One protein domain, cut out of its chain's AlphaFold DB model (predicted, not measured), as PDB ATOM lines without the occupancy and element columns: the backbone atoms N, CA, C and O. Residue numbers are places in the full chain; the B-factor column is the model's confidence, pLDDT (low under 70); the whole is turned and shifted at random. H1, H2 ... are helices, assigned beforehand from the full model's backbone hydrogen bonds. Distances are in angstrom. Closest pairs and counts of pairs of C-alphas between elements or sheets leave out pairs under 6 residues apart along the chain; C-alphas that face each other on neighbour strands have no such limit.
ATOM      1  N   LEU A   2      22.691  34.221   6.014       62.31
ATOM      2  CA  LEU A   2      22.094  33.951   4.703       62.31
ATOM      3  C   LEU A   2      22.658  32.635   4.131       62.31
ATOM      4  O   LEU A   2      23.886  32.493   4.096       62.31
ATOM      5  N   PRO A   3      21.815  31.670   3.715       64.38
ATOM      6  CA  PRO A   3      22.259  30.308   3.411       64.38
ATOM      7  C   PRO A   3      23.378  30.222   2.363       64.38
ATOM      8  O   PRO A   3      24.392  29.572   2.605       64.38
ATOM      9  N   TRP A   4      23.254  30.939   1.242       62.88
ATOM     10  CA  TRP A   4      24.174  30.796   0.108       62.88
ATOM     11  C   TRP A   4      25.577  31.375   0.372       62.88
ATOM     12  O   TRP A   4      26.572  30.715   0.088       62.88
ATOM     13  N   GLN A   5      25.691  32.560   0.988       67.00
ATOM     14  CA  GLN A   5      26.991  33.159   1.360       67.00
ATOM     15  C   GLN A   5      27.694  32.374   2.466       67.00
ATOM     16  O   GLN A   5      28.921  32.291   2.503       67.00
ATOM     17  N   THR A   6      26.910  31.780   3.366       74.31
ATOM     18  CA  THR A   6      27.428  30.897   4.414       74.31
ATOM     19  C   THR A   6      28.025  29.640   3.795       74.31
ATOM     20  O   THR A   6      29.151  29.272   4.120       74.31
ATOM     21  N   GLN A   7      27.300  29.020   2.862       77.38
ATOM     22  CA  GLN A   7      27.755  27.835   2.147       77.38
ATOM     23  C   GLN A   7      29.007  28.128   1.314       77.38
ATOM     24  O   GLN A   7      29.987  27.406   1.440       77.38
ATOM     25  N   GLN A   8      29.026  29.220   0.542       81.44
ATOM     26  CA  GLN A   8      30.206  29.620  -0.234       81.44
ATOM     27  C   GLN A   8      31.438  29.847   0.647       81.44
ATOM     28  O   GLN A   8      32.525  29.397   0.297       81.44
ATOM     29  N   PHE A   9      31.273  30.507   1.800       86.44
ATOM     30  CA  PHE A   9      32.375  30.716   2.734       86.44
ATOM     31  C   PHE A   9      32.932  29.381   3.232       86.44
ATOM     32  O   PHE A   9      34.128  29.147   3.090       86.44
ATOM     33  N   PHE A  10      32.088  28.485   3.750       86.88
ATOM     34  CA  PHE A  10      32.558  27.201   4.278       86.88
ATOM     35  C   PHE A  10      33.147  26.290   3.199       86.88
ATOM     36  O   PHE A  10      34.183  25.683   3.439       86.88
ATOM     37  N   SER A  11      32.565  26.261   1.997       87.56
ATOM     38  CA  SER A  11      33.113  25.509   0.863       87.56
ATOM     39  C   SER A  11      34.456  26.053   0.357       87.56
ATOM     40  O   SER A  11      35.157  25.354  -0.366       87.56
ATOM     41  N   SER A  12      34.818  27.293   0.706       88.94
ATOM     42  CA  SER A  12      36.098  27.918   0.331       88.94
ATOM     43  C   SER A  12      37.245  27.645   1.313       88.94
ATOM     44  O   SER A  12      38.371  28.104   1.088       88.94
ATOM     45  N   LEU A  13      36.959  26.965   2.428       91.94
ATOM     46  CA  LEU A  13      37.947  26.638   3.449       91.94
ATOM     47  C   LEU A  13      38.492  25.230   3.222       91.94
ATOM     48  O   LEU A  13      37.739  24.280   3.033       91.94
ATOM     49  N   THR A  14      39.810  25.091   3.313       94.75
ATOM     50  CA  THR A  14      40.452  23.787   3.547       94.75
ATOM     51  C   THR A  14      40.177  23.287   4.973       94.75
ATOM     52  O   THR A  14      39.811  24.076   5.845       94.75
ATOM     53  N   ASP A  15      40.435  22.009   5.268       93.69
ATOM     54  CA  ASP A  15      40.265  21.444   6.624       93.69
ATOM     55  C   ASP A  15      41.063  22.205   7.700       93.69
ATOM     56  O   ASP A  15      40.587  22.451   8.816       93.69
ATOM     57  N   ASN A  16      42.282  22.634   7.356       95.56
ATOM     58  CA  ASN A  16      43.115  23.435   8.248       95.56
ATOM     59  C   ASN A  16      42.511  24.831   8.475       95.56
ATOM     60  O   ASN A  16      42.418  25.298   9.611       95.56
ATOM     61  N   GLU A  17      42.044  25.486   7.412       95.44
ATOM     62  CA  GLU A  17      41.380  26.789   7.519       95.44
ATOM     63  C   GLU A  17      40.051  26.703   8.274       95.44
ATOM     64  O   GLU A  17      39.717  27.615   9.026       95.44
ATOM     65  N   PHE A  18      39.317  25.599   8.139       94.00
ATOM     66  CA  PHE A  18      38.111  25.340   8.915       94.00
ATOM     67  C   PHE A  18      38.429  25.209  10.410       94.00
ATOM     68  O   PHE A  18      37.759  25.819  11.244       94.00
ATOM     69  N   THR A  19      39.509  24.504  10.756       95.25
ATOM     70  CA  THR A  19      40.000  24.409  12.141       95.25
ATOM     71  C   THR A  19      40.393  25.782  12.697       95.25
ATOM     72  O   THR A  19      40.089  26.116  13.845       95.25
ATOM     73  N   ILE A  20      41.037  26.624  11.889       96.56
ATOM     74  CA  ILE A  20      41.368  28.007  12.259       96.56
ATOM     75  C   ILE A  20      40.100  28.847  12.444       96.56
ATOM     76  O   ILE A  20      39.979  29.572  13.432       96.56
ATOM     77  N   TRP A  21      39.128  28.724  11.539       94.88
ATOM     78  CA  TRP A  21      37.845  29.412  11.651       94.88
ATOM     79  C   TRP A  21      37.121  29.049  12.956       94.88
ATOM     80  O   TRP A  21      36.581  29.936  13.618       94.88
ATOM     81  N   GLN A  22      37.167  27.784  13.385       92.81
ATOM     82  CA  GLN A  22      36.614  27.371  14.679       92.81
ATOM     83  C   GLN A  22      37.298  28.083  15.858       92.81
ATOM     84  O   GLN A  22      36.613  28.507  16.790       92.81
ATOM     85  N   LYS A  23      38.626  28.272  15.816       95.88
ATOM     86  CA  LYS A  23      39.364  29.034  16.844       95.88
ATOM     87  C   LYS A  23      38.919  30.496  16.885       95.88
ATOM     88  O   LYS A  23      38.626  31.004  17.966       95.88
ATOM     89  N   ILE A  24      38.800  31.136  15.717       95.25
ATOM     90  CA  ILE A  24      38.275  32.506  15.586       95.25
ATOM     91  C   ILE A  24      36.869  32.593  16.187       95.25
ATOM     92  O   ILE A  24      36.598  33.457  17.015       95.25
ATOM     93  N   TYR A  25      35.988  31.664  15.818       92.25
ATOM     94  CA  TYR A  25      34.616  31.605  16.311       92.25
ATOM     95  C   TYR A  25      34.540  31.485  17.844       92.25
ATOM     96  O   TYR A  25      33.772  32.207  18.482       92.25
ATOM     97  N   ILE A  26      35.351  30.606  18.446       92.12
ATOM     98  CA  ILE A  26      35.407  30.423  19.904       92.12
ATOM     99  C   ILE A  26      35.892  31.702  20.595       92.12
ATOM    100  O   ILE A  26      35.279  32.124  21.580       92.12
ATOM    101  N   ALA A  27      36.951  32.328  20.075       94.81
ATOM    102  CA  ALA A  27      37.528  33.546  20.637       94.81
ATOM    103  C   ALA A  27      36.564  34.737  20.546       94.81
ATOM    104  O   ALA A  27      36.287  35.382  21.556       94.81
ATOM    105  N   GLN A  28      35.968  34.968  19.374       94.56
ATOM    106  CA  GLN A  28      34.930  35.982  19.185       94.56
ATOM    107  C   GLN A  28      33.727  35.733  20.111       94.56
ATOM    108  O   GLN A  28      33.214  36.658  20.733       94.56
ATOM    109  N   GLY A  29      33.303  34.476  20.280       91.94
ATOM    110  CA  GLY A  29      32.238  34.133  21.221       91.94
ATOM    111  C   GLY A  29      32.604  34.411  22.685       91.94
ATOM    112  O   GLY A  29      31.726  34.757  23.475       91.94
ATOM    113  N   ALA A  30      33.875  34.256  23.070       92.44
ATOM    114  CA  ALA A  30      34.358  34.620  24.401       92.44
ATOM    115  C   ALA A  30      34.390  36.142  24.599       92.44
ATOM    116  O   ALA A  30      33.936  36.611  25.639       92.44
ATOM    117  N   ALA A  31      34.831  36.894  23.588       93.81
ATOM    118  CA  ALA A  31      34.818  38.354  23.593       93.81
ATOM    119  C   ALA A  31      33.405  38.928  23.768       93.81
ATOM    120  O   ALA A  31      33.184  39.730  24.672       93.81
ATOM    121  N   VAL A  32      32.426  38.432  23.001       91.56
ATOM    122  CA  VAL A  32      31.020  38.853  23.133       91.56
ATOM    123  C   VAL A  32      30.487  38.583  24.543       91.56
ATOM    124  O   VAL A  32      29.812  39.426  25.123       91.56
ATOM    125  N   ARG A  33      30.823  37.433  25.148       89.56
ATOM    126  CA  ARG A  33      30.436  37.130  26.542       89.56
ATOM    127  C   ARG A  33      31.112  38.036  27.573       89.56
ATOM    128  O   ARG A  33      30.566  38.199  28.658       89.56
ATOM    129  N   ALA A  34      32.273  38.595  27.245       91.56
ATOM    130  CA  ALA A  34      32.985  39.563  28.070       91.56
ATOM    131  C   ALA A  34      32.520  41.016  27.841       91.56
ATOM    132  O   ALA A  34      33.048  41.918  28.482       91.56
ATOM    133  N   GLY A  35      31.544  41.248  26.952       90.00
ATOM    134  CA  GLY A  35      31.030  42.582  26.626       90.00
ATOM    135  C   GLY A  35      31.760  43.294  25.484       90.00
ATOM    136  O   GLY A  35      31.431  44.437  25.191       90.00
ATOM    137  N   ASN A  36      32.709  42.632  24.814       90.69
ATOM    138  CA  ASN A  36      33.388  43.157  23.627       90.69
ATOM    139  C   ASN A  36      32.693  42.625  22.370       90.69
ATOM    140  O   ASN A  36      33.075  41.583  21.829       90.69
ATOM    141  N   ASP A  37      31.626  43.298  21.946       89.56
ATOM    142  CA  ASP A  37      30.721  42.812  20.903       89.56
ATOM    143  C   ASP A  37      30.695  43.668  19.625       89.56
ATOM    144  O   ASP A  37      30.005  43.299  18.671       89.56
ATOM    145  N   SER A  38      31.496  44.740  19.555       92.75
ATOM    146  CA  SER A  38      31.612  45.546  18.337       92.75
ATOM    147  C   SER A  38      32.174  44.730  17.176       92.75
ATOM    148  O   SER A  38      33.041  43.866  17.325       92.75
ATOM    149  N   PHE A  39      31.653  44.990  15.984       90.69
ATOM    150  CA  PHE A  39      32.023  44.239  14.793       90.69
ATOM    151  C   PHE A  39      33.473  44.487  14.387       90.69
ATOM    152  O   PHE A  39      34.153  43.533  14.022       90.69
ATOM    153  N   GLU A  40      33.955  45.712  14.573       93.38
ATOM    154  CA  GLU A  40      35.338  46.124  14.353       93.38
ATOM    155  C   GLU A  40      36.291  45.328  15.252       93.38
ATOM    156  O   GLU A  40      37.217  44.692  14.756       93.38
ATOM    157  N   PHE A  41      35.999  45.246  16.556       94.81
ATOM    158  CA  PHE A  41      36.809  44.471  17.500       94.81
ATOM    159  C   PHE A  41      36.828  42.981  17.141       94.81
ATOM    160  O   PHE A  41      37.860  42.314  17.200       94.81
ATOM    161  N   LEU A  42      35.667  42.424  16.782       94.94
ATOM    162  CA  LEU A  42      35.574  41.011  16.428       94.94
ATOM    163  C   LEU A  42      36.351  40.704  15.142       94.94
ATOM    164  O   LEU A  42      36.933  39.622  15.040       94.94
ATOM    165  N   ASP A  43      36.358  41.617  14.177       95.38
ATOM    166  CA  ASP A  43      37.079  41.456  12.916       95.38
ATOM    167  C   ASP A  43      38.600  41.612  13.117       95.38
ATOM    168  O   ASP A  43      39.358  40.773  12.623       95.38
ATOM    169  N   GLU A  44      39.047  42.553  13.955       96.94
ATOM    170  CA  GLU A  44      40.446  42.653  14.413       96.94
ATOM    171  C   GLU A  44      40.909  41.365  15.109       96.94
ATOM    172  O   GLU A  44      41.925  40.775  14.736       96.94
ATOM    173  N   LEU A  45      40.101  40.835  16.034       96.81
ATOM    174  CA  LEU A  45      40.396  39.575  16.720       96.81
ATOM    175  C   LEU A  45      40.536  38.392  15.744       96.81
ATOM    176  O   LEU A  45      41.326  37.473  15.976       96.81
ATOM    177  N   ALA A  46      39.772  38.380  14.648       96.56
ATOM    178  CA  ALA A  46      39.895  37.342  13.628       96.56
ATOM    179  C   ALA A  46      41.237  37.428  12.882       96.56
ATOM    180  O   ALA A  46      41.859  36.393  12.617       96.56
ATOM    181  N   LEU A  47      41.688  38.646  12.568       97.62
ATOM    182  CA  LEU A  47      42.975  38.907  11.920       97.62
ATOM    183  C   LEU A  47      44.160  38.558  12.829       97.62
ATOM    184  O   LEU A  47      45.126  37.960  12.347       97.62
ATOM    185  N   ASP A  48      44.054  38.859  14.124       97.69
ATOM    186  CA  ASP A  48      45.074  38.550  15.134       97.69
ATOM    187  C   ASP A  48      45.289  37.044  15.303       97.69
ATOM    188  O   ASP A  48      46.421  36.575  15.427       97.69
ATOM    189  N   ILE A  49      44.206  36.261  15.271       97.06
ATOM    190  CA  ILE A  49      44.287  34.799  15.358       97.06
ATOM    191  C   ILE A  49      44.873  34.217  14.075       97.06
ATOM    192  O   ILE A  49      45.736  33.337  14.134       97.06
ATOM    193  N   HIS A  50      44.379  34.656  12.914       97.69
ATOM    194  CA  HIS A  50      44.914  34.213  11.634       97.69
ATOM    195  C   HIS A  50      44.519  35.138  10.478       97.69
ATOM    196  O   HIS A  50      43.413  35.039   9.943       97.69
ATOM    197  N   LYS A  51      45.482  35.914   9.974       97.12
ATOM    198  CA  LYS A  51      45.289  36.905   8.899       97.12
ATOM    199  C   LYS A  51      44.468  36.404   7.705       97.12
ATOM    200  O   LYS A  51      43.478  37.028   7.359       97.12
ATOM    201  N   THR A  52      44.817  35.265   7.098       96.00
ATOM    202  CA  THR A  52      44.118  34.777   5.887       96.00
ATOM    203  C   THR A  52      42.654  34.404   6.133       96.00
ATOM    204  O   THR A  52      41.775  34.834   5.395       96.00
ATOM    205  N   VAL A  53      42.373  33.601   7.164       95.62
ATOM    206  CA  VAL A  53      41.001  33.176   7.484       95.62
ATOM    207  C   VAL A  53      40.187  34.345   8.044       95.62
ATOM    208  O   VAL A  53      39.007  34.466   7.722       95.62
ATOM    209  N   GLY A  54      40.821  35.229   8.823       96.19
ATOM    210  CA  GLY A  54      40.241  36.493   9.266       96.19
ATOM    211  C   GLY A  54      39.822  37.369   8.086       96.19
ATOM    212  O   GLY A  54      38.662  37.759   8.017       96.19
ATOM    213  N   GLN A  55      40.700  37.563   7.097       96.81
ATOM    214  CA  GLN A  55      40.374  38.319   5.886       96.81
ATOM    215  C   GLN A  55      39.227  37.671   5.100       96.81
ATOM    216  O   GLN A  55      38.251  38.343   4.798       96.81
ATOM    217  N   LYS A  56      39.248  36.346   4.877       94.50
ATOM    218  CA  LYS A  56      38.125  35.638   4.223       94.50
ATOM    219  C   LYS A  56      36.784  35.870   4.943       94.50
ATOM    220  O   LYS A  56      35.733  35.900   4.296       94.50
ATOM    221  N   LEU A  57      36.796  35.971   6.277       92.38
ATOM    222  CA  LEU A  57      35.603  36.248   7.081       92.38
ATOM    223  C   LEU A  57      35.127  37.698   6.910       92.38
ATOM    224  O   LEU A  57      33.919  37.908   6.776       92.38
ATOM    225  N   ILE A  58      36.055  38.657   6.893       93.38
ATOM    226  CA  ILE A  58      35.786  40.081   6.654       93.38
ATOM    227  C   ILE A  58      35.221  40.277   5.247       93.38
ATOM    228  O   ILE A  58      34.093  40.742   5.124       93.38
ATOM    229  N   ASP A  59      35.885  39.759   4.210       93.12
ATOM    230  CA  ASP A  59      35.426  39.846   2.814       93.12
ATOM    231  C   ASP A  59      34.014  39.258   2.637       93.12
ATOM    232  O   ASP A  59      33.227  39.653   1.776       93.12
ATOM    233  N   ARG A  60      33.666  38.224   3.415       90.69
ATOM    234  CA  ARG A  60      32.308  37.661   3.419       90.69
ATOM    235  C   ARG A  60      31.301  38.631   4.041       90.69
ATOM    236  O   ARG A  60      30.187  38.721   3.534       90.69
ATOM    237  N   ASN A  61      31.651  39.286   5.146       90.69
ATOM    238  CA  ASN A  61      30.795  40.267   5.815       90.69
ATOM    239  C   ASN A  61      30.590  41.509   4.940       90.69
ATOM    240  O   ASN A  61      29.445  41.894   4.723       90.69
ATOM    241  N   GLU A  62      31.662  42.043   4.358       91.94
ATOM    242  CA  GLU A  62      31.622  43.202   3.459       91.94
ATOM    243  C   GLU A  62      30.714  42.938   2.254       91.94
ATOM    244  O   GLU A  62      29.789  43.702   2.008       91.94
ATOM    245  N   ARG A  63      30.841  41.783   1.583       90.06
ATOM    246  CA  ARG A  63      29.939  41.414   0.470       90.06
ATOM    247  C   ARG A  63      28.464  41.321   0.867       90.06
ATOM    248  O   ARG A  63      27.582  41.498   0.025       90.06
ATOM    249  N   ILE A  64      28.165  40.965   2.118       89.94
ATOM    250  CA  ILE A  64      26.785  40.976   2.624       89.94
ATOM    251  C   ILE A  64      26.323  42.422   2.793       89.94
ATOM    252  O   ILE A  64      25.239  42.766   2.330       89.94
ATOM    253  N   GLU A  65      27.140  43.251   3.433       91.31
ATOM    254  CA  GLU A  65      26.844  44.657   3.707       91.31
ATOM    255  C   GLU A  65      26.701  45.475   2.420       91.31
ATOM    256  O   GLU A  65      25.735  46.221   2.296       91.31
ATOM    257  N   GLU A  66      27.556  45.258   1.421       92.00
ATOM    258  CA  GLU A  66      27.450  45.853   0.083       92.00
ATOM    259  C   GLU A  66      26.139  45.470  -0.611       92.00
ATOM    260  O   GLU A  66      25.446  46.324  -1.162       92.00
ATOM    261  N   ARG A  67      25.747  44.191  -0.550       90.88
ATOM    262  CA  ARG A  67      24.481  43.727  -1.140       90.88
ATOM    263  C   ARG A  67      23.269  44.320  -0.423       90.88
ATOM    264  O   ARG A  67      22.260  44.594  -1.063       90.88
ATOM    265  N   ILE A  68      23.362  44.510   0.892       93.88
ATOM    266  CA  ILE A  68      22.336  45.201   1.680       93.88
ATOM    267  C   ILE A  68      22.292  46.683   1.291       93.88
ATOM    268  O   ILE A  68      21.208  47.194   1.036       93.88
ATOM    269  N   ALA A  69      23.441  47.352   1.177       91.56
ATOM    270  CA  ALA A  69      23.541  48.753   0.765       91.56
ATOM    271  C   ALA A  69      23.037  48.992  -0.670       91.56
ATOM    272  O   ALA A  69      22.551  50.078  -0.978       91.56
ATOM    273  N   GLY A  70      23.109  47.974  -1.534       91.31
ATOM    274  CA  GLY A  70      22.532  47.986  -2.880       91.31
ATOM    275  C   GLY A  70      20.999  47.927  -2.927       91.31
ATOM    276  O   GLY A  70      20.428  48.078  -4.007       91.31
ATOM    277  N   LEU A  71      20.312  47.721  -1.796       92.81
ATOM    278  CA  LEU A  71      18.853  47.807  -1.735       92.81
ATOM    279  C   LEU A  71      18.411  49.269  -1.869       92.81
ATOM    280  O   LEU A  71      18.596  50.072  -0.957       92.81
TER     281      LEU A  71
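What this domain is: This is residues 2 to 71 of the 193 residues of an uncharacterized protein of Steinernema carpocapsae (UniProt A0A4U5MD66). Two long helices, H2 and H4, meet near their first residues and open like a wide V; H3 folds back from the far end of H2 toward that meeting place, packs on H2 and forms a hairpin with H4. The short helix H1 packs along H4 and runs opposite to it, while the last part of H4 and the two residues after it, residues 65 to 71, stick out. The printed part has 70 residues with four named helices, in the order H1, H2, H3, H4, and no named strand; the class is all helix. It is compact, with a radius of gyration of the C-alphas of 12.4 A, and its C-alphas span 34 by 29 by 19 A.

Where its parts are: H1 is residues 3 to 11, 12.1 A from first to last C-alpha, and begins with C-alpha 3 at (22.259, 30.308, 3.411). H2 is residues 15 to 33, 27.2 A long, and ends with C-alpha 33 at (30.436, 37.130, 26.542). H3 is residues 39 to 49, 15.5 A long. H4 is residues 51 to 69, 26.1 A long, and ends with C-alpha 69 at (23.541, 48.753, 0.765).

How they stand to each other: H4 is the hub and touches the other three helices; the helix packing is part aligned, part crossed. With residues 56 to 64 alone H4 touches H1, at a shallow tilt of 18 degrees, opposite ways; the closest C-alphas are those of Phe 9 and Arg 60, 7.0 A apart. H3 and H4 form a helical hairpin at a shallow tilt of 23 degrees, in which H4 touches H3 with residues 53 to 58 alone; the closest C-alphas, of Ala 46 and Gly 54, are 4.5 A apart. H2 touches H4 with residues 17 to 24 alone, and H4 touches H2 with residues 53 to 54 alone; the closest C-alphas, of Glu 17 and Val 53, are 6.4 A apart. H2 and H4 run the same way at a steep tilt of 68 degrees, only just short of about perpendicular. With residues 23 to 31 alone H2 touches H3, at a steep tilt of 45 degrees, opposite ways; the closest C-alphas, of Ile 24 and Ala 46, are 5.5 A apart. H1 and H2 are close but not clearly touching, with the C-alphas of Phe 10 and Phe 18 at 7.5 A. H1 and H3 are apart. In H1, H2, H3 and H4 every O i to N i+4 pair is within hydrogen-bond range.

The domain as a whole: The two C-alphas farthest apart, those of Asn 16 and Leu 71, are 35.8 A apart. The printed part has no cut, and its three links are tight. Residues 65 to 71, of which 65 to 69 belong to H4, stand free. The mean pLDDT of the printed part is 90.9; residues 2 to 5 are under 70.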